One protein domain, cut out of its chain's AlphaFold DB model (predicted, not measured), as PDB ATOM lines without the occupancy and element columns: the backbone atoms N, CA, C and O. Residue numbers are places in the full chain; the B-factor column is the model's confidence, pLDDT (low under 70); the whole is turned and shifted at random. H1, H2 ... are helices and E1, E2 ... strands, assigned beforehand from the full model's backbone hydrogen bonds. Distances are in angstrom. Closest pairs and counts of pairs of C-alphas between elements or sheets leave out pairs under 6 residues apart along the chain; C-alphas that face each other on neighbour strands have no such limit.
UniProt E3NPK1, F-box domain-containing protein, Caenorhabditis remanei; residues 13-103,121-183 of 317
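What this domain is: This is residues 13 to 103 and 121 to 183 of the 317 residues of the protein "F-box domain-containing protein" of Caenorhabditis remanei (UniProt E3NPK1). A strongly twisted sheet of seven strands curls round one long helix, H6, and the helical hairpin of H2 and H3 lies at the last residues of H6, with H1 packed across H3. H5 and the turn between E6 and E7 make two far corners, well away from H6. The printed part has 154 residues, with six named helices and seven named strands, which follow along the chain as H1, H2, H3, H4, E1, E2, E3, H5, E4, E5, E6, E7 and H6; the class is mixed, helices and strands, and of the neighbour strands E3 and E7 are parallel while the other pairs are antiparallel. The whole is compact, with a radius of gyration of the C-alphas of 16.4 A, and flat, spanning 48 by 46 by 25 A.

How they stand to each other: H1, residues 18 to 26, touches H3, residues 41 to 51, only just about perpendicular at 72 degrees; C-alphas 22 and 50 are closest, 6.6 A. H2, residues 30 to 39, and H3 form a hairpin at a shallow tilt of 26 degrees, opposite ways, with C-alphas 37 and 44 closest, 3.9 A. H3 is the hub; H6, residues 165 to 180, touches it with residues 178 to 180 alone, C-alphas 48 and 179 being closest, 4.7 A. H4, residues 54 to 57, is close to H3 but not clearly touching, C-alphas 51 and 57 being closest, 6.4 A. E1, residues 60 to 67, E2, residues 72 to 77, and E3, residues 83 to 91, form a meander, each the antiparallel neighbour of the one before, with N 64 and O 74 at 3.0 A and N 75 and O 85 at 2.8 A. E7, residues 148 to 161, has parallel E3 on one side, N 86 to O 155 being 2.8 A. On the other side are antiparallel E5, residues 129 to 131, with N 130 to O 160 2.8 A, and E6, residues 137 to 145, with N 141 to O 152 2.9 A. E4, residues 123 to 126, is antiparallel to E5, N 123 to O 131 being 2.8 A. H2, at a height of 8.0 A, and H6 are on the sheet. H5, residues 94 to 103, is not on it and touches no helix. Every O i to N i+4 pair is within hydrogen-bond range in H1, H3 and H6, and 5 of 6 in H2 and H5; H4 is too short for one.

Where its parts are: H1 begins at C-alpha 18 (9.303, 3.293, 4.365). E7 is 35.4 A long and bends by 72 degrees at residue 151. H6, 22.2 A long, ends at C-alpha 180 (16.803, 14.814, -9.002).

The domain as a whole: The C-alphas of Met 102 and Trp 147 are farthest apart, 53.0 A. Residues 104 to 120 are not printed, leaving 14.1 A between C-alphas 103 and 121. The links printed whole are tight. Residues 54 to 58, 95 to 103 and 145 to 147 have pLDDT under 70.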
ATOM      1  N   LEU A  13      14.590  -4.887  -1.167       81.88
ATOM      2  CA  LEU A  13      14.703  -3.504  -0.711       81.88
ATOM      3  C   LEU A  13      13.336  -2.871  -0.387       81.88
ATOM      4  O   LEU A  13      13.216  -2.164   0.606       81.88
ATOM      5  N   TYR A  14      12.281  -3.166  -1.158       81.31
ATOM      6  CA  TYR A  14      10.936  -2.622  -0.897       81.31
ATOM      7  C   TYR A  14      10.151  -3.379   0.181       81.31
ATOM      8  O   TYR A  14       8.999  -3.041   0.439       81.31
ATOM      9  N   LEU A  15      10.741  -4.403   0.805       86.00
ATOM     10  CA  LEU A  15      10.177  -5.026   2.005       86.00
ATOM     11  C   LEU A  15      10.529  -4.234   3.272       86.00
ATOM     12  O   LEU A  15       9.954  -4.490   4.328       86.00
ATOM     13  N   LEU A  16      11.469  -3.288   3.177       86.12
ATOM     14  CA  LEU A  16      11.836  -2.420   4.286       86.12
ATOM     15  C   LEU A  16      10.683  -1.465   4.639       86.12
ATOM     16  O   LEU A  16       9.990  -0.977   3.741       86.12
ATOM     17  N   PRO A  17      10.508  -1.124   5.930       88.69
ATOM     18  CA  PRO A  17       9.653  -0.013   6.324       88.69
ATOM     19  C   PRO A  17      10.061   1.268   5.590       88.69
ATOM     20  O   PRO A  17      11.252   1.535   5.434       88.69
ATOM     21  N   VAL A  18       9.082   2.088   5.192       84.19
ATOM     22  CA  VAL A  18       9.303   3.293   4.365       84.19
ATOM     23  C   VAL A  18      10.376   4.218   4.948       84.19
ATOM     24  O   VAL A  18      11.202   4.737   4.207       84.19
ATOM     25  N   VAL A  19      10.413   4.375   6.274       85.69
ATOM     26  CA  VAL A  19      11.424   5.202   6.953       85.69
ATOM     27  C   VAL A  19      12.838   4.654   6.726       85.69
ATOM     28  O   VAL A  19      13.728   5.400   6.335       85.69
ATOM     29  N   VAL A  20      13.035   3.344   6.902       86.81
ATOM     30  CA  VAL A  20      14.339   2.688   6.707       86.81
ATOM     31  C   VAL A  20      14.738   2.721   5.235       86.81
ATOM     32  O   VAL A  20      15.882   3.020   4.910       86.81
ATOM     33  N   LEU A  21      13.785   2.464   4.339       85.88
ATOM     34  CA  LEU A  21      14.002   2.550   2.899       85.88
ATOM     35  C   LEU A  21      14.489   3.946   2.484       85.88
ATOM     36  O   LEU A  21      15.424   4.053   1.695       85.88
ATOM     37  N   ASN A  22      13.881   5.005   3.022       85.69
ATOM     38  CA  ASN A  22      14.266   6.373   2.698       85.69
ATOM     39  C   ASN A  22      15.693   6.688   3.157       85.69
ATOM     40  O   ASN A  22      16.454   7.267   2.386       85.69
ATOM     41  N   GLU A  23      16.077   6.271   4.365       85.88
ATOM     42  CA  GLU A  23      17.446   6.462   4.860       85.88
ATOM     43  C   GLU A  23      18.472   5.682   4.032       85.88
ATOM     44  O   GLU A  23      19.505   6.233   3.664       85.88
ATOM     45  N   VAL A  24      18.162   4.445   3.632       87.81
ATOM     46  CA  VAL A  24      19.033   3.664   2.739       87.81
ATOM     47  C   VAL A  24      19.220   4.372   1.396       87.81
ATOM     48  O   VAL A  24      20.341   4.507   0.915       87.81
ATOM     49  N   LEU A  25      18.141   4.871   0.794       87.00
ATOM     50  CA  LEU A  25      18.198   5.535  -0.509       87.00
ATOM     51  C   LEU A  25      18.876   6.913  -0.470       87.00
ATOM     52  O   LEU A  25      19.360   7.370  -1.505       87.00
ATOM     53  N   LYS A  26      18.965   7.565   0.695       84.12
ATOM     54  CA  LYS A  26      19.782   8.778   0.875       84.12
ATOM     55  C   LYS A  26      21.281   8.493   0.773       84.12
ATOM     56  O   LYS A  26      22.025   9.383   0.375       84.12
ATOM     57  N   LEU A  27      21.706   7.268   1.088       85.38
ATOM     58  CA  LEU A  27      23.103   6.835   0.989       85.38
ATOM     59  C   LEU A  27      23.507   6.438  -0.434       85.38
ATOM     60  O   LEU A  27      24.692   6.276  -0.705       85.38
ATOM     61  N   PHE A  28      22.541   6.271  -1.342       87.88
ATOM     62  CA  PHE A  28      22.832   5.867  -2.711       87.88
ATOM     63  C   PHE A  28      23.489   7.012  -3.476       87.88
ATOM     64  O   PHE A  28      23.012   8.159  -3.484       87.88
ATOM     65  N   THR A  29      24.529   6.660  -4.219       89.00
ATOM     66  CA  THR A  29      25.133   7.536  -5.212       89.00
ATOM     67  C   THR A  29      24.115   7.896  -6.307       89.00
ATOM     68  O   THR A  29      23.143   7.170  -6.554       89.00
ATOM     69  N   PRO A  30      24.330   9.008  -7.029       88.88
ATOM     70  CA  PRO A  30      23.526   9.373  -8.191       88.88
ATOM     71  C   PRO A  30      23.355   8.243  -9.218       88.88
ATOM     72  O   PRO A  30      22.254   8.054  -9.736       88.88
ATOM     73  N   PHE A  31      24.399   7.457  -9.489       91.81
ATOM     74  CA  PHE A  31      24.322   6.344 -10.437       91.81
ATOM     75  C   PHE A  31      23.500   5.166  -9.922       91.81
ATOM     76  O   PHE A  31      22.694   4.628 -10.679       91.81
ATOM     77  N   GLU A  32      23.618   4.809  -8.643       91.38
ATOM     78  CA  GLU A  32      22.785   3.761  -8.041       91.38
ATOM     79  C   GLU A  32      21.304   4.156  -8.035       91.38
ATOM     80  O   GLU A  32      20.434   3.326  -8.306       91.38
ATOM     81  N   LEU A  33      20.998   5.438  -7.809       91.00
ATOM     82  CA  LEU A  33      19.629   5.949  -7.911       91.00
ATOM     83  C   LEU A  33      19.092   5.927  -9.339       91.00
ATOM     84  O   LEU A  33      17.925   5.584  -9.555       91.00
ATOM     85  N   VAL A  34      19.918   6.271 -10.325       92.81
ATOM     86  CA  VAL A  34      19.550   6.125 -11.737       92.81
ATOM     87  C   VAL A  34      19.283   4.655 -12.054       92.81
ATOM     88  O   VAL A  34      18.202   4.334 -12.541       92.81
ATOM     89  N   ALA A  35      20.193   3.749 -11.697       92.44
ATOM     90  CA  ALA A  35      20.030   2.316 -11.925       92.44
ATOM     91  C   ALA A  35      18.730   1.784 -11.295       92.44
ATOM     92  O   ALA A  35      17.905   1.190 -11.992       92.44
ATOM     93  N   LEU A  36      18.488   2.079 -10.012       91.88
ATOM     94  CA  LEU A  36      17.280   1.648  -9.304       91.88
ATOM     95  C   LEU A  36      16.006   2.236  -9.922       91.88
ATOM     96  O   LEU A  36      15.000   1.542 -10.080       91.88
ATOM     97  N   SER A  37      16.021   3.518 -10.284       93.06
ATOM     98  CA  SER A  37      14.844   4.175 -10.857       93.06
ATOM     99  C   SER A  37      14.507   3.697 -12.273       93.06
ATOM    100  O   SER A  37      13.352   3.816 -12.683       93.06
ATOM    101  N   LEU A  38      15.453   3.103 -13.006       92.00
ATOM    102  CA  LEU A  38      15.191   2.452 -14.293       92.00
ATOM    103  C   LEU A  38      14.540   1.066 -14.150       92.00
ATOM    104  O   LEU A  38      13.932   0.585 -15.103       92.00
ATOM    105  N   CYS A  39      14.603   0.431 -12.974       89.88
ATOM    106  CA  CYS A  39      14.065  -0.919 -12.778       89.88
ATOM    107  C   CYS A  39      12.530  -0.990 -12.809       89.88
ATOM    108  O   CYS A  39      11.967  -2.002 -13.224       89.88
ATOM    109  N   SER A  40      11.824   0.045 -12.336       88.88
ATOM    110  CA  SER A  40      10.357   0.072 -12.362       88.88
ATOM    111  C   SER A  40       9.778   1.479 -12.185       88.88
ATOM    112  O   SER A  40      10.410   2.372 -11.619       88.88
ATOM    113  N   LYS A  41       8.510   1.671 -12.581       88.56
ATOM    114  CA  LYS A  41       7.774   2.926 -12.330       88.56
ATOM    115  C   LYS A  41       7.661   3.249 -10.833       88.56
ATOM    116  O   LYS A  41       7.732   4.417 -10.458       88.56
ATOM    117  N   SER A  42       7.502   2.226  -9.987       87.50
ATOM    118  CA  SER A  42       7.420   2.397  -8.530       87.50
ATOM    119  C   SER A  42       8.758   2.856  -7.950       87.50
ATOM    120  O   SER A  42       8.806   3.823  -7.190       87.50
ATOM    121  N   SER A  43       9.848   2.219  -8.387       90.31
ATOM    122  CA  SER A  43      11.220   2.567  -8.018       90.31
ATOM    123  C   SER A  43      11.547   4.004  -8.396       90.31
ATOM    124  O   SER A  43      12.012   4.774  -7.558       90.31
ATOM    125  N   LYS A  44      11.203   4.398  -9.627       91.44
ATOM    126  CA  LYS A  44      11.352   5.771 -10.113       91.44
ATOM    127  C   LYS A  44      10.623   6.786  -9.237       91.44
ATOM    128  O   LYS A  44      11.194   7.820  -8.899       91.44
ATOM    129  N   LYS A  45       9.379   6.487  -8.850       89.62
ATOM    130  CA  LYS A  45       8.573   7.367  -7.994       89.62
ATOM    131  C   LYS A  45       9.186   7.519  -6.598       89.62
ATOM    132  O   LYS A  45       9.247   8.640  -6.103       89.62
ATOM    133  N   HIS A  46       9.670   6.430  -6.000       88.25
ATOM    134  CA  HIS A  46      10.332   6.470  -4.690       88.25
ATOM    135  C   HIS A  46      11.638   7.268  -4.735       88.25
ATOM    136  O   HIS A  46      11.811   8.180  -3.931       88.25
ATOM    137  N   CYS A  47      12.509   6.997  -5.714       90.62
ATOM    138  CA  CYS A  47      13.776   7.719  -5.864       90.62
ATOM    139  C   CYS A  47      13.542   9.227  -6.027       90.62
ATOM    140  O   CYS A  47      14.181  10.028  -5.346       90.62
ATOM    141  N   LYS A  48      12.568   9.613  -6.867       89.12
ATOM    142  CA  LYS A  48      12.178  11.018  -7.015       89.12
ATOM    143  C   LYS A  48      11.683  11.614  -5.702       89.12
ATOM    144  O   LYS A  48      12.071  12.728  -5.372       89.12
ATOM    145  N   SER A  49      10.794  10.921  -4.987       86.38
ATOM    146  CA  SER A  49      10.196  11.438  -3.750       86.38
ATOM    147  C   SER A  49      11.267  11.828  -2.737       86.38
ATOM    148  O   SER A  49      11.191  12.905  -2.161       86.38
ATOM    149  N   ILE A  50      12.282  10.981  -2.584       83.94
ATOM    150  CA  ILE A  50      13.383  11.198  -1.643       83.94
ATOM    151  C   ILE A  50      14.260  12.359  -2.098       83.94
ATOM    152  O   ILE A  50      14.589  13.236  -1.307       83.94
ATOM    153  N   ARG A  51      14.592  12.429  -3.392       81.12
ATOM    154  CA  ARG A  51      15.387  13.541  -3.929       81.12
ATOM    155  C   ARG A  51      14.634  14.870  -3.979       81.12
ATOM    156  O   ARG A  51      15.268  15.913  -4.024       81.12
ATOM    157  N   SER A  52      13.306  14.834  -3.914       78.75
ATOM    158  CA  SER A  52      12.460  16.027  -3.834       78.75
ATOM    159  C   SER A  52      12.310  16.562  -2.403       78.75
ATOM    160  O   SER A  52      11.715  17.624  -2.227       78.75
ATOM    161  N   GLU A  53      12.820  15.864  -1.379       76.75
ATOM    162  CA  GLU A  53      12.900  16.421  -0.025       76.75
ATOM    163  C   GLU A  53      13.789  17.672  -0.052       76.75
ATOM    164  O   GLU A  53      14.867  17.646  -0.641       76.75
ATOM    165  N   ALA A  54      13.358  18.767   0.587       61.22
ATOM    166  CA  ALA A  54      14.028  20.074   0.495       61.22
ATOM    167  C   ALA A  54      15.539  19.998   0.775       61.22
ATOM    168  O   ALA A  54      16.339  20.574   0.041       61.22
ATOM    169  N   LYS A  55      15.926  19.176   1.760       63.41
ATOM    170  CA  LYS A  55      17.328  18.911   2.099       63.41
ATOM    171  C   LYS A  55      18.138  18.381   0.917       63.41
ATOM    172  O   LYS A  55      19.309  18.695   0.842       63.41
ATOM    173  N   CYS A  56      17.551  17.593   0.017       64.75
ATOM    174  CA  CYS A  56      18.224  17.017  -1.147       64.75
ATOM    175  C   CYS A  56      18.172  17.903  -2.398       64.75
ATOM    176  O   CYS A  56      19.057  17.796  -3.244       64.75
ATOM    177  N   VAL A  57      17.173  18.780  -2.517       63.25
ATOM    178  CA  VAL A  57      17.046  19.703  -3.658       63.25
ATOM    179  C   VAL A  57      18.134  20.777  -3.610       63.25
ATOM    180  O   VAL A  57      18.783  21.044  -4.618       63.25
ATOM    181  N   GLU A  58      18.405  21.327  -2.426       64.75
ATOM    182  CA  GLU A  58      19.458  22.335  -2.208       64.75
ATOM    183  C   GLU A  58      20.881  21.772  -2.367       64.75
ATOM    184  O   GLU A  58      21.852  22.520  -2.437       64.75
ATOM    185  N   GLN A  59      21.011  20.447  -2.454       71.88
ATOM    186  CA  GLN A  59      22.295  19.759  -2.486       71.88
ATOM    187  C   GLN A  59      22.871  19.564  -3.889       71.88
ATOM    188  O   GLN A  59      23.981  19.048  -3.995       71.88
ATOM    189  N   THR A  60      22.177  19.920  -4.971       76.94
ATOM    190  CA  THR A  60      22.801  19.853  -6.303       76.94
ATOM    191  C   THR A  60      23.610  21.120  -6.529       76.94
ATOM    192  O   THR A  60      23.054  22.207  -6.633       76.94
ATOM    193  N   GLU A  61      24.931  20.976  -6.582       79.25
ATOM    194  CA  GLU A  61      25.857  22.094  -6.771       79.25
ATOM    195  C   GLU A  61      26.003  22.448  -8.251       79.25
ATOM    196  O   GLU A  61      26.059  23.623  -8.603       79.25
ATOM    197  N   LYS A  62      26.062  21.434  -9.127       82.19
ATOM    198  CA  LYS A  62      26.254  21.632 -10.566       82.19
ATOM    199  C   LYS A  62      25.429  20.634 -11.366       82.19
ATOM    200  O   LYS A  62      25.522  19.431 -11.139       82.19
ATOM    201  N   PHE A  63      24.679  21.122 -12.346       90.25
ATOM    202  CA  PHE A  63      24.056  20.296 -13.378       90.25
ATOM    203  C   PHE A  63      24.252  20.986 -14.722       90.25
ATOM    204  O   PHE A  63      23.546  21.937 -15.048       90.25
ATOM    205  N   HIS A  64      25.220  20.505 -15.500       91.38
ATOM    206  CA  HIS A  64      25.531  21.091 -16.795       91.38
ATOM    207  C   HIS A  64      25.663  20.052 -17.898       91.38
ATOM    208  O   HIS A  64      25.885  18.863 -17.655       91.38
ATOM    209  N   LEU A  65      25.494  20.532 -19.119       90.38
ATOM    210  CA  LEU A  65      25.598  19.767 -20.347       90.38
ATOM    211  C   LEU A  65      26.739  20.345 -21.174       90.38
ATOM    212  O   LEU A  65      26.746  21.544 -21.432       90.38
ATOM    213  N   ASP A  66      27.658  19.494 -21.611       91.19
ATOM    214  CA  ASP A  66      28.749  19.859 -22.502       91.19
ATOM    215  C   ASP A  66      28.613  19.138 -23.846       91.19
ATOM    216  O   ASP A  66      28.807  17.930 -23.947       91.19
ATOM    217  N   PHE A  67      28.296  19.888 -24.900       86.50
ATOM    218  CA  PHE A  67      28.396  19.470 -26.296       86.50
ATOM    219  C   PHE A  67      29.778  19.832 -26.860       86.50
ATOM    220  O   PHE A  67      29.913  20.619 -27.797       86.50
ATOM    221  N   SER A  68      30.816  19.237 -26.281       81.50
ATOM    222  CA  SER A  68      32.175  19.202 -26.823       81.50
ATOM    223  C   SER A  68      32.432  17.864 -27.521       81.50
ATOM    224  O   SER A  68      31.499  17.114 -27.828       81.50
ATOM    225  N   SER A  69      33.696  17.538 -27.804       74.31
ATOM    226  CA  SER A  69      34.098  16.340 -28.558       74.31
ATOM    227  C   SER A  69      33.555  15.012 -28.012       74.31
ATOM    228  O   SER A  69      33.521  14.038 -28.760       74.31
ATOM    229  N   LYS A  70      33.127  14.956 -26.743       79.12
ATOM    230  CA  LYS A  70      32.631  13.735 -26.084       79.12
ATOM    231  C   LYS A  70      31.154  13.754 -25.696       79.12
ATOM    232  O   LYS A  70      30.696  12.734 -25.201       79.12
ATOM    233  N   THR A  71      30.448  14.868 -25.914       91.31
ATOM    234  CA  THR A  71      29.050  15.122 -25.510       91.31
ATOM    235  C   THR A  71      28.646  14.467 -24.186       91.31
ATOM    236  O   THR A  71      28.293  13.288 -24.131       91.31
ATOM    237  N   GLU A  72      28.630  15.235 -23.107       95.00
ATOM    238  CA  GLU A  72      28.467  14.691 -21.764       95.00
ATOM    239  C   GLU A  72      27.568  15.535 -20.866       95.00
ATOM    240  O   GLU A  72      27.465  16.750 -21.005       95.00
ATOM    241  N   ILE A  73      26.911  14.875 -19.917       95.12
ATOM    242  CA  ILE A  73      26.156  15.527 -18.846       95.12
ATOM    243  C   ILE A  73      26.913  15.318 -17.551       95.12
ATOM    244  O   ILE A  73      27.196  14.180 -17.183       95.12
ATOM    245  N   ARG A  74      27.185  16.408 -16.846       93.94
ATOM    246  CA  ARG A  74      27.965  16.415 -15.614       93.94
ATOM    247  C   ARG A  74      27.103  16.903 -14.453       93.94
ATOM    248  O   ARG A  74      26.513  17.988 -14.504       93.94
ATOM    249  N   LEU A  75      27.044  16.088 -13.407       92.38
ATOM    250  CA  LEU A  75      26.349  16.360 -12.156       92.38
ATOM    251  C   LEU A  75      27.365  16.476 -11.024       92.38
ATOM    252  O   LEU A  75      28.296  15.679 -10.949       92.38
ATOM    253  N   ARG A  76      27.144  17.415 -10.109       89.19
ATOM    254  CA  ARG A  76      27.876  17.540  -8.850       89.19
ATOM    255  C   ARG A  76      26.905  17.842  -7.725       89.19
ATOM    256  O   ARG A  76      25.981  18.643  -7.881       89.19
ATOM    257  N   PHE A  77      27.136  17.204  -6.589       85.19
ATOM    258  CA  PHE A  77      26.281  17.306  -5.423       85.19
ATOM    259  C   PHE A  77      27.115  17.648  -4.191       85.19
ATOM    260  O   PHE A  77      28.178  17.073  -3.976       85.19
ATOM    261  N   GLN A  78      26.588  18.516  -3.335       81.50
ATOM    262  CA  GLN A  78      27.236  18.977  -2.109       81.50
ATOM    263  C   GLN A  78      27.518  17.843  -1.110       81.50
ATOM    264  O   GLN A  78      28.442  17.958  -0.313       81.50
ATOM    265  N   PHE A  79      26.751  16.745  -1.141       78.19
ATOM    266  CA  PHE A  79      26.959  15.601  -0.242       78.19
ATOM    267  C   PHE A  79      28.093  14.655  -0.678       78.19
ATOM    268  O   PHE A  79      28.542  13.859   0.142       78.19
ATOM    269  N   HIS A  80      28.603  14.765  -1.914       80.44
ATOM    270  CA  HIS A  80      29.947  14.270  -2.250       80.44
ATOM    271  C   HIS A  80      30.731  15.378  -2.970       80.44
ATOM    272  O   HIS A  80      30.822  15.386  -4.199       80.44
ATOM    273  N   PRO A  81      31.290  16.335  -2.214       80.19
ATOM    274  CA  PRO A  81      31.887  17.541  -2.786       80.19
ATOM    275  C   PRO A  81      33.145  17.250  -3.618       80.19
ATOM    276  O   PRO A  81      33.506  18.054  -4.477       80.19
ATOM    277  N   GLU A  82      33.784  16.102  -3.387       88.19
ATOM    278  CA  GLU A  82      34.988  15.638  -4.083       88.19
ATOM    279  C   GLU A  82      34.676  14.727  -5.280       88.19
ATOM    280  O   GLU A  82      35.599  14.199  -5.895       88.19
ATOM    281  N   SER A  83      33.399  14.543  -5.626       91.00
ATOM    282  CA  SER A  83      32.977  13.655  -6.709       91.00
ATOM    283  C   SER A  83      32.199  14.399  -7.787       91.00
ATOM    284  O   SER A  83      31.371  15.265  -7.506       91.00
ATOM    285  N   GLU A  84      32.416  14.007  -9.038       93.31
ATOM    286  CA  GLU A  84      31.605  14.420 -10.180       93.31
ATOM    287  C   GLU A  84      31.087  13.182 -10.916       93.31
ATOM    288  O   GLU A  84      31.804  12.196 -11.085       93.31
ATOM    289  N   TRP A  85      29.828  13.225 -11.349       94.19
ATOM    290  CA  TRP A  85      29.179  12.125 -12.057       94.19
ATOM    291  C   TRP A  85      28.898  12.540 -13.486       94.19
ATOM    292  O   TRP A  85      28.209  13.530 -13.732       94.19
ATOM    293  N   VAL A  86      29.410  11.758 -14.426       95.06
ATOM    294  CA  VAL A  86      29.422  12.098 -15.844       95.06
ATOM    295  C   VAL A  86      28.704  11.022 -16.641       95.06
ATOM    296  O   VAL A  86      29.022   9.838 -16.552       95.06
ATOM    297  N   PHE A  87      27.737  11.430 -17.451       95.56
ATOM    298  CA  PHE A  87      27.118  10.582 -18.461       95.56
ATOM    299  C   PHE A  87      27.673  10.971 -19.826       95.56
ATOM    300  O   PHE A  87      27.362  12.049 -20.327       95.56
ATOM    301  N   GLN A  88      28.481  10.100 -20.419       95.06
ATOM    302  CA  GLN A  88      29.086  10.296 -21.736       95.06
ATOM    303  C   GLN A  88      28.204   9.658 -22.803       95.06
ATOM    304  O   GLN A  88      27.711   8.546 -22.603       95.06
ATOM    305  N   PHE A  89      28.000  10.339 -23.928       93.75
ATOM    306  CA  PHE A  89      27.134   9.854 -25.000       93.75
ATOM    307  C   PHE A  89      27.946   9.408 -26.205       93.75
ATOM    308  O   PHE A  89      28.723  10.177 -26.762       93.75
ATOM    309  N   ASP A  90      27.693   8.186 -26.663       92.44
ATOM    310  CA  ASP A  90      28.312   7.645 -27.867       92.44
ATOM    311  C   ASP A  90      27.282   6.986 -28.789       92.44
ATOM    312  O   ASP A  90      26.174   6.590 -28.417       92.44
ATOM    313  N   ASN A  91      27.637   6.896 -30.055       90.56
ATOM    314  CA  ASN A  91      26.799   6.335 -31.083       90.56
ATOM    315  C   ASN A  91      26.754   4.804 -30.951       90.56
ATOM    316  O   ASN A  91      27.779   4.124 -30.981       90.56
ATOM    317  N   LEU A  92      25.547   4.231 -30.865       87.94
ATOM    318  CA  LEU A  92      25.384   2.778 -30.851       87.94
ATOM    319  C   LEU A  92      25.992   2.154 -32.129       87.94
ATOM    320  O   LEU A  92      25.560   2.512 -33.230       87.94
ATOM    321  N   PRO A  93      26.909   1.172 -32.032       83.94
ATOM    322  CA  PRO A  93      27.586   0.616 -33.200       83.94
ATOM    323  C   PRO A  93      26.630   0.147 -34.308       83.94
ATOM    324  O   PRO A  93      25.608  -0.497 -34.056       83.94
ATOM    325  N   LYS A  94      26.983   0.421 -35.576       72.38
ATOM    326  CA  LYS A  94      26.132   0.155 -36.760       72.38
ATOM    327  C   LYS A  94      25.632  -1.295 -36.859       72.38
ATOM    328  O   LYS A  94      24.509  -1.518 -37.309       72.38
ATOM    329  N   ALA A  95      26.450  -2.266 -36.448       62.56
ATOM    330  CA  ALA A  95      26.080  -3.683 -36.441       62.56
ATOM    331  C   ALA A  95      24.906  -3.972 -35.485       62.56
ATOM    332  O   ALA A  95      24.004  -4.736 -35.823       62.56
ATOM    333  N   GLU A  96      24.870  -3.297 -34.336       65.62
ATOM    334  CA  GLU A  96      23.827  -3.473 -33.323       65.62
ATOM    335  C   GLU A  96      22.559  -2.679 -33.657       65.62
ATOM    336  O   GLU A  96      21.458  -3.158 -33.403       65.62
ATOM    337  N   ARG A  97      22.678  -1.531 -34.345       59.66
ATOM    338  CA  ARG A  97      21.522  -0.771 -34.873       59.66
ATOM    339  C   ARG A  97      20.660  -1.585 -35.850       59.66
ATOM    340  O   ARG A  97      19.436  -1.466 -35.848       59.66
ATOM    341  N   LYS A  98      21.285  -2.413 -36.699       60.78
ATOM    342  CA  LYS A  98      20.554  -3.324 -37.603       60.78
ATOM    343  C   LYS A  98      19.845  -4.427 -36.819       60.78
ATOM    344  O   LYS A  98      18.695  -4.741 -37.113       60.78
ATOM    345  N   LEU A  99      20.508  -4.970 -35.797       59.31
ATOM    346  CA  LEU A  99      19.959  -6.027 -34.953       59.31
ATOM    347  C   LEU A  99      18.766  -5.538 -34.119       59.31
ATOM    348  O   LEU A  99      17.782  -6.260 -34.011       59.31
ATOM    349  N   THR A 100      18.809  -4.326 -33.556       57.94
ATOM    350  CA  THR A 100      17.674  -3.746 -32.813       57.94
ATOM    351  C   THR A 100      16.486  -3.442 -33.722       57.94
ATOM    352  O   THR A 100      15.363  -3.799 -33.373       57.94
ATOM    353  N   ARG A 101      16.718  -2.896 -34.927       57.12
ATOM    354  CA  ARG A 101      15.652  -2.723 -35.935       57.12
ATOM    355  C   ARG A 101      15.011  -4.054 -36.342       57.12
ATOM    356  O   ARG A 101      13.791  -4.135 -36.404       57.12
ATOM    357  N   MET A 102      15.805  -5.108 -36.550       49.94
ATOM    358  CA  MET A 102      15.282  -6.442 -36.886       49.94
ATOM    359  C   MET A 102      14.592  -7.136 -35.703       49.94
ATOM    360  O   MET A 102      13.565  -7.778 -35.896       49.94
ATOM    361  N   LYS A 103      15.098  -6.992 -34.472       52.56
ATOM    362  CA  LYS A 103      14.463  -7.553 -33.265       52.56
ATOM    363  C   LYS A 103      13.080  -6.958 -33.005       52.56
ATOM    364  O   LYS A 103      12.196  -7.695 -32.586       52.56
ATOM    365  N   ASN A 121      26.807  -6.445 -24.499       79.31
ATOM    366  CA  ASN A 121      25.361  -6.519 -24.371       79.31
ATOM    367  C   ASN A 121      24.842  -5.115 -24.077       79.31
ATOM    368  O   ASN A 121      25.128  -4.554 -23.026       79.31
ATOM    369  N   TYR A 122      24.091  -4.556 -25.019       83.62
ATOM    370  CA  TYR A 122      23.455  -3.255 -24.864       83.62
ATOM    371  C   TYR A 122      22.054  -3.446 -24.289       83.62
ATOM    372  O   TYR A 122      21.164  -3.989 -24.948       83.62
ATOM    373  N   SER A 123      21.858  -2.990 -23.059       85.94
ATOM    374  CA  SER A 123      20.569  -3.001 -22.376       85.94
ATOM    375  C   SER A 123      19.826  -1.712 -22.692       85.94
ATOM    376  O   SER A 123      20.304  -0.625 -22.371       85.94
ATOM    377  N   LYS A 124      18.658  -1.821 -23.336       88.50
ATOM    378  CA  LYS A 124      17.786  -0.667 -23.591       88.50
ATOM    379  C   LYS A 124      17.248  -0.151 -22.259       88.50
ATOM    380  O   LYS A 124      16.601  -0.904 -21.536       88.50
ATOM    381  N   VAL A 125      17.496   1.120 -21.956       87.31
ATOM    382  CA  VAL A 125      17.033   1.765 -20.712       87.31
ATOM    383  C   VAL A 125      15.886   2.736 -20.952       87.31
ATOM    384  O   VAL A 125      14.991   2.872 -20.125       87.31
ATOM    385  N   MET A 126      15.893   3.391 -22.107       87.12
ATOM    386  CA  MET A 126      14.865   4.310 -22.573       87.12
ATOM    387  C   MET A 126      14.753   4.170 -24.090       87.12
ATOM    388  O   MET A 126      15.547   3.474 -24.732       87.12
ATOM    389  N   GLU A 127      13.740   4.797 -24.681       85.12
ATOM    390  CA  GLU A 127      13.621   4.817 -26.132       85.12
ATOM    391  C   GLU A 127      14.897   5.408 -26.750       85.12
ATOM    392  O   GLU A 127      15.397   6.437 -26.302       85.12
ATOM    393  N   HIS A 128      15.474   4.684 -27.709       87.19
ATOM    394  CA  HIS A 128      16.744   5.015 -28.369       87.19
ATOM    395  C   HIS A 128      18.003   5.148 -27.486       87.19
ATOM    396  O   HIS A 128      19.045   5.530 -28.021       87.19
ATOM    397  N   LEU A 129      17.954   4.779 -26.199       92.00
ATOM    398  CA  LEU A 129      19.075   4.869 -25.252       92.00
ATOM    399  C   LEU A 129      19.420   3.510 -24.635       92.00
ATOM    400  O   LEU A 129      18.543   2.762 -24.189       92.00
ATOM    401  N   TYR A 130      20.716   3.214 -24.565       92.25
ATOM    402  CA  TYR A 130      21.237   1.924 -24.130       92.25
ATOM    403  C   TYR A 130      22.444   2.090 -23.210       92.25
ATOM    404  O   TYR A 130      23.284   2.955 -23.436       92.25
ATOM    405  N   PHE A 131      22.580   1.205 -22.229       90.25
ATOM    406  CA  PHE A 131      23.796   1.063 -21.429       90.25
ATOM    407  C   PHE A 131      24.495  -0.243 -21.792       90.25
ATOM    408  O   PHE A 131      23.837  -1.252 -22.047       90.25
ATOM    409  N   SER A 132      25.826  -0.230 -21.809       85.88
ATOM    410  CA  SER A 132      26.619  -1.466 -21.906       85.88
ATOM    411  C   SER A 132      26.928  -2.063 -20.532       85.88
ATOM    412  O   SER A 132      26.992  -3.280 -20.383       85.88
ATOM    413  N   THR A 133      27.086  -1.203 -19.526       86.75
ATOM    414  CA  THR A 133      27.292  -1.543 -18.119       86.75
ATOM    415  C   THR A 133      26.776  -0.402 -17.238       86.75
ATOM    416  O   THR A 133      26.674   0.734 -17.703       86.75
ATOM    417  N   PHE A 134      26.438  -0.714 -15.987       86.81
ATOM    418  CA  PHE A 134      26.185   0.269 -14.928       86.81
ATOM    419  C   PHE A 134      27.402   0.470 -14.012       86.81
ATOM    420  O   PHE A 134      27.307   1.213 -13.040       86.81
ATOM    421  N   ASP A 135      28.538  -0.149 -14.338       87.56
ATOM    422  CA  ASP A 135      29.792   0.037 -13.616       87.56
ATOM    423  C   ASP A 135      30.474   1.323 -14.103       87.56
ATOM    424  O   ASP A 135      30.861   1.404 -15.278       87.56
ATOM    425  N   PRO A 136      30.612   2.350 -13.247       92.50
ATOM    426  CA  PRO A 136      31.239   3.594 -13.649       92.50
ATOM    427  C   PRO A 136      32.749   3.436 -13.800       92.50
ATOM    428  O   PRO A 136      33.417   2.763 -13.015       92.50
ATOM    429  N   ILE A 137      33.307   4.128 -14.788       92.69
ATOM    430  CA  ILE A 137      34.750   4.308 -14.916       92.69
ATOM    431  C   ILE A 137      35.154   5.425 -13.961       92.69
ATOM    432  O   ILE A 137      34.703   6.559 -14.117       92.69
ATOM    433  N   GLN A 138      36.013   5.107 -13.001       94.94
ATOM    434  CA  GLN A 138      36.588   6.079 -12.081       94.94
ATOM    435  C   GLN A 138      37.872   6.676 -12.668       94.94
ATOM    436  O   GLN A 138      38.702   5.942 -13.211       94.94
ATOM    437  N   ARG A 139      38.041   7.997 -12.565       93.38
ATOM    438  CA  ARG A 139      39.264   8.709 -12.964       93.38
ATOM    439  C   ARG A 139      39.552   9.865 -12.019       93.38
ATOM    440  O   ARG A 139      38.625  10.517 -11.545       93.38
ATOM    441  N   ASP A 140      40.829  10.161 -11.828       92.62
ATOM    442  CA  ASP A 140      41.237  11.418 -11.208       92.62
ATOM    443  C   ASP A 140      40.953  12.569 -12.174       92.62
ATOM    444  O   ASP A 140      41.226  12.481 -13.377       92.62
ATOM    445  N   SER A 141      40.372  13.641 -11.651       89.69
ATOM    446  CA  SER A 141      39.991  14.821 -12.414       89.69
ATOM    447  C   SER A 141      40.205  16.079 -11.578       89.69
ATOM    448  O   SER A 141      40.656  16.045 -10.430       89.69
ATOM    449  N   THR A 142      39.910  17.227 -12.173       86.62
ATOM    450  CA  THR A 142      40.048  18.517 -11.516       86.62
ATOM    451  C   THR A 142      38.855  19.403 -11.801       86.62
ATOM    452  O   THR A 142      38.421  19.524 -12.946       86.62
ATOM    453  N   TYR A 143      38.381  20.090 -10.770       79.56
ATOM    454  CA  TYR A 143      37.334  21.089 -10.870       79.56
ATOM    455  C   TYR A 143      37.927  22.487 -10.728       79.56
ATOM    456  O   TYR A 143      38.626  22.784  -9.759       79.56
ATOM    457  N   ASN A 144      37.629  23.361 -11.686       76.44
ATOM    458  CA  ASN A 144      38.034  24.759 -11.626       76.44
ATOM    459  C   ASN A 144      36.908  25.601 -11.026       76.44
ATOM    460  O   ASN A 144      35.810  25.666 -11.577       76.44
ATOM    461  N   PHE A 145      37.215  26.287  -9.928       68.00
ATOM    462  CA  PHE A 145      36.349  27.288  -9.319       68.00
ATOM    463  C   PHE A 145      37.133  28.587  -9.165       68.00
ATOM    464  O   PHE A 145      38.082  28.671  -8.379       68.00
ATOM    465  N   PHE A 146      36.752  29.604  -9.940       65.75
ATOM    466  CA  PHE A 146      37.536  30.832 -10.107       65.75
ATOM    467  C   PHE A 146      38.998  30.528 -10.505       65.75
ATOM    468  O   PHE A 146      39.243  29.804 -11.465       65.75
ATOM    469  N   TRP A 147      39.968  31.088  -9.778       62.69
ATOM    470  CA  TRP A 147      41.417  30.951  -9.982       62.69
ATOM    471  C   TRP A 147      42.021  29.729  -9.270       62.69
ATOM    472  O   TRP A 147      43.242  29.625  -9.171       62.69
ATOM    473  N   LYS A 148      41.193  28.825  -8.727       74.38
ATOM    474  CA  LYS A 148      41.651  27.627  -8.014       74.38
ATOM    475  C   LYS A 148      41.171  26.351  -8.695       74.38
ATOM    476  O   LYS A 148      40.019  26.243  -9.111       74.38
ATOM    477  N   THR A 149      42.069  25.377  -8.730       83.44
ATOM    478  CA  THR A 149      41.828  24.025  -9.228       83.44
ATOM    479  C   THR A 149      41.791  23.073  -8.042       83.44
ATOM    480  O   THR A 149      42.711  23.063  -7.224       83.44
ATOM    481  N   PHE A 150      40.724  22.291  -7.940       84.25
ATOM    482  CA  PHE A 150      40.497  21.334  -6.865       84.25
ATOM    483  C   PHE A 150      40.580  19.915  -7.429       84.25
ATOM    484  O   PHE A 150      39.940  19.654  -8.451       84.25
ATOM    485  N   PRO A 151      41.345  19.000  -6.811       90.06
ATOM    486  CA  PRO A 151      41.310  17.597  -7.196       90.06
ATOM    487  C   PRO A 151      39.932  17.019  -6.869       90.06
ATOM    488  O   PRO A 151      39.380  17.281  -5.801       90.06
ATOM    489  N   ILE A 152      39.379  16.254  -7.801       92.56
ATOM    490  CA  ILE A 152      38.105  15.552  -7.640       92.56
ATOM    491  C   ILE A 152      38.194  14.168  -8.283       92.56
ATOM    492  O   ILE A 152      39.039  13.912  -9.140       92.56
ATOM    493  N   THR A 153      37.285  13.282  -7.903       94.25
ATOM    494  CA  THR A 153      37.101  11.984  -8.547       94.25
ATOM    495  C   THR A 153      35.942  12.058  -9.536       94.25
ATOM    496  O   THR A 153      34.808  12.366  -9.170       94.25
ATOM    497  N   GLU A 154      36.212  11.750 -10.800       94.56
ATOM    498  CA  GLU A 154      35.194  11.618 -11.837       94.56
ATOM    499  C   GLU A 154      34.701  10.169 -11.904       94.56
ATOM    500  O   GLU A 154      35.490   9.239 -12.086       94.56
ATOM    501  N   TYR A 155      33.387   9.980 -11.825       95.19
ATOM    502  CA  TYR A 155      32.713   8.717 -12.104       95.19
ATOM    503  C   TYR A 155      31.944   8.851 -13.416       95.19
ATOM    504  O   TYR A 155      31.004   9.634 -13.513       95.19
ATOM    505  N   SER A 156      32.321   8.072 -14.426       94.88
ATOM    506  CA  SER A 156      31.786   8.172 -15.786       94.88
ATOM    507  C   SER A 156      30.976   6.937 -16.186       94.88
ATOM    508  O   SER A 156      31.479   5.818 -16.106       94.88
ATOM    509  N   LEU A 157      29.764   7.127 -16.711       94.38
ATOM    510  CA  LEU A 157      28.969   6.087 -17.372       94.38
ATOM    511  C   LEU A 157      28.790   6.391 -18.857       94.38
ATOM    512  O   LEU A 157      28.493   7.520 -19.241       94.38
ATOM    513  N   LEU A 158      28.919   5.355 -19.688       93.25
ATOM    514  CA  LEU A 158      28.760   5.461 -21.133       93.25
ATOM    515  C   LEU A 158      27.345   5.059 -21.563       93.25
ATOM    516  O   LEU A 158      26.916   3.917 -21.369       93.25
ATOM    517  N   ILE A 159      26.652   6.003 -22.191       93.75
ATOM    518  CA  ILE A 159      25.309   5.856 -22.740       93.75
ATOM    519  C   ILE A 159      25.397   5.828 -24.258       93.75
ATOM    520  O   ILE A 159      25.987   6.703 -24.887       93.75
ATOM    521  N   TYR A 160      24.745   4.845 -24.863       93.56
ATOM    522  CA  TYR A 160      24.673   4.715 -26.306       93.56
ATOM    523  C   TYR A 160      23.335   5.189 -26.845       93.56
ATOM    524  O   TYR A 160      22.285   4.775 -26.350       93.56
ATOM    525  N   TYR A 161      23.365   5.976 -27.916       92.62
ATOM    526  CA  TYR A 161      22.165   6.413 -28.623       92.62
ATOM    527  C   TYR A 161      22.062   5.793 -30.025       92.62
ATOM    528  O   TYR A 161      23.035   5.693 -30.785       92.62
ATOM    529  N   SER A 162      20.858   5.353 -30.403       89.31
ATOM    530  CA  SER A 162      20.619   4.751 -31.727       89.31
ATOM    531  C   SER A 162      20.171   5.742 -32.802       89.31
ATOM    532  O   SER A 162      20.210   5.393 -33.982       89.31
ATOM    533  N   GLU A 163      19.749   6.947 -32.414       85.56
ATOM    534  CA  GLU A 163      19.152   7.945 -33.313       85.56
ATOM    535  C   GLU A 163      19.863   9.308 -33.252       85.56
ATOM    536  O   GLU A 163      21.093   9.352 -33.291       85.56
ATOM    537  N   ASN A 164      19.106  10.411 -33.227       87.81
ATOM    538  CA  ASN A 164      19.615  11.773 -33.126       87.81
ATOM    539  C   ASN A 164      20.187  12.017 -31.719       87.81
ATOM    540  O   ASN A 164      19.507  11.800 -30.715       87.81
ATOM    541  N   GLN A 165      21.439  12.473 -31.662       89.38
ATOM    542  CA  GLN A 165      22.165  12.703 -30.415       89.38
ATOM    543  C   GLN A 165      21.486  13.760 -29.539       89.38
ATOM    544  O   GLN A 165      21.301  13.537 -28.347       89.38
ATOM    545  N   VAL A 166      21.068  14.883 -30.130       89.19
ATOM    546  CA  VAL A 166      20.451  15.999 -29.402       89.19
ATOM    547  C   VAL A 166      19.125  15.574 -28.781       89.19
ATOM    548  O   VAL A 166      18.891  15.861 -27.610       89.19
ATOM    549  N   SER A 167      18.301  14.811 -29.503       89.69
ATOM    550  CA  SER A 167      17.054  14.234 -28.974       89.69
ATOM    551  C   SER A 167      17.298  13.233 -27.832       89.69
ATOM    552  O   SER A 167      16.620  13.259 -26.799       89.69
ATOM    553  N   ALA A 168      18.310  12.374 -27.982       91.69
ATOM    554  CA  ALA A 168      18.687  11.386 -26.977       91.69
ATOM    555  C   ALA A 168      19.182  12.046 -25.674       91.69
ATOM    556  O   ALA A 168      18.689  11.733 -24.588       91.69
ATOM    557  N   VAL A 169      20.096  13.014 -25.793       92.38
ATOM    558  CA  VAL A 169      20.621  13.817 -24.677       92.38
ATOM    559  C   VAL A 169      19.497  14.609 -24.008       92.38
ATOM    560  O   VAL A 169      19.348  14.553 -22.792       92.38
ATOM    561  N   THR A 170      18.644  15.264 -24.797       91.94
ATOM    562  CA  THR A 170      17.450  15.993 -24.332       91.94
ATOM    563  C   THR A 170      16.547  15.111 -23.470       91.94
ATOM    564  O   THR A 170      16.164  15.487 -22.361       91.94
ATOM    565  N   SER A 171      16.245  13.901 -23.944       92.81
ATOM    566  CA  SER A 171      15.399  12.947 -23.221       92.81
ATOM    567  C   SER A 171      16.033  12.513 -21.898       92.81
ATOM    568  O   SER A 171      15.338  12.369 -20.889       92.81
ATOM    569  N   TRP A 172      17.356  12.334 -21.886       95.25
ATOM    570  CA  TRP A 172      18.096  11.983 -20.679       95.25
ATOM    571  C   TRP A 172      18.149  13.135 -19.673       95.25
ATOM    572  O   TRP A 172      17.900  12.919 -18.491       95.25
ATOM    573  N   ILE A 173      18.365  14.370 -20.133       94.00
ATOM    574  CA  ILE A 173      18.311  15.571 -19.293       94.00
ATOM    575  C   ILE A 173      16.949  15.678 -18.615       94.00
ATOM    576  O   ILE A 173      16.898  15.851 -17.401       94.00
ATOM    577  N   LEU A 174      15.847  15.526 -19.355       93.25
ATOM    578  CA  LEU A 174      14.497  15.569 -18.782       93.25
ATOM    579  C   LEU A 174      14.277  14.461 -17.744       93.25
ATOM    580  O   LEU A 174      13.636  14.684 -16.715       93.25
ATOM    581  N   TYR A 175      14.824  13.271 -17.989       94.44
ATOM    582  CA  TYR A 175      14.771  12.165 -17.040       94.44
ATOM    583  C   TYR A 175      15.556  12.463 -15.751       94.44
ATOM    584  O   TYR A 175      14.997  12.290 -14.664       94.44
ATOM    585  N   LEU A 176      16.799  12.944 -15.854       93.50
ATOM    586  CA  LEU A 176      17.623  13.319 -14.700       93.50
ATOM    587  C   LEU A 176      16.994  14.485 -13.933       93.50
ATOM    588  O   LEU A 176      16.881  14.420 -12.711       93.50
ATOM    589  N   SER A 177      16.494  15.493 -14.649       91.44
ATOM    590  CA  SER A 177      15.825  16.657 -14.057       91.44
ATOM    591  C   SER A 177      14.581  16.237 -13.276       91.44
ATOM    592  O   SER A 177      14.341  16.695 -12.161       91.44
ATOM    593  N   TYR A 178      13.808  15.284 -13.810       91.50
ATOM    594  CA  TYR A 178      12.681  14.690 -13.094       91.50
ATOM    595  C   TYR A 178      13.116  13.918 -11.842       91.50
ATOM    596  O   TYR A 178      12.428  13.991 -10.823       91.50
ATOM    597  N   LEU A 179      14.192  13.133 -11.938       92.12
ATOM    598  CA  LEU A 179      14.649  12.243 -10.871       92.12
ATOM    599  C   LEU A 179      15.249  13.023  -9.698       92.12
ATOM    600  O   LEU A 179      14.923  12.729  -8.552       92.12
ATOM    601  N   PHE A 180      16.095  14.008  -9.995       88.56
ATOM    602  CA  PHE A 180      16.803  14.814  -9.002       88.56
ATOM    603  C   PHE A 180      16.069  16.103  -8.632       88.56
ATOM    604  O   PHE A 180      16.457  16.757  -7.675       88.56
ATOM    605  N   ASN A 181      14.986  16.436  -9.340       87.94
ATOM    606  CA  ASN A 181      14.210  17.661  -9.147       87.94
ATOM    607  C   ASN A 181      15.055  18.941  -9.301       87.94
ATOM    608  O   ASN A 181      14.900  19.893  -8.541       87.94
ATOM    609  N   VAL A 182      15.938  18.953 -10.304       86.62
ATOM    610  CA  VAL A 182      16.820  20.080 -10.631       86.62
ATOM    611  C   VAL A 182      16.778  20.330 -12.131       86.62
ATOM    612  O   VAL A 182      16.831  19.380 -12.905       86.62
ATOM    613  N   ASP A 183      16.661  21.592 -12.532       88.69
ATOM    614  CA  ASP A 183      16.688  21.981 -13.944       88.69
ATOM    615  C   ASP A 183      18.144  22.084 -14.446       88.69
ATOM    616  O   ASP A 183      19.079  22.234 -13.658       88.69
TER     617      ASP A 183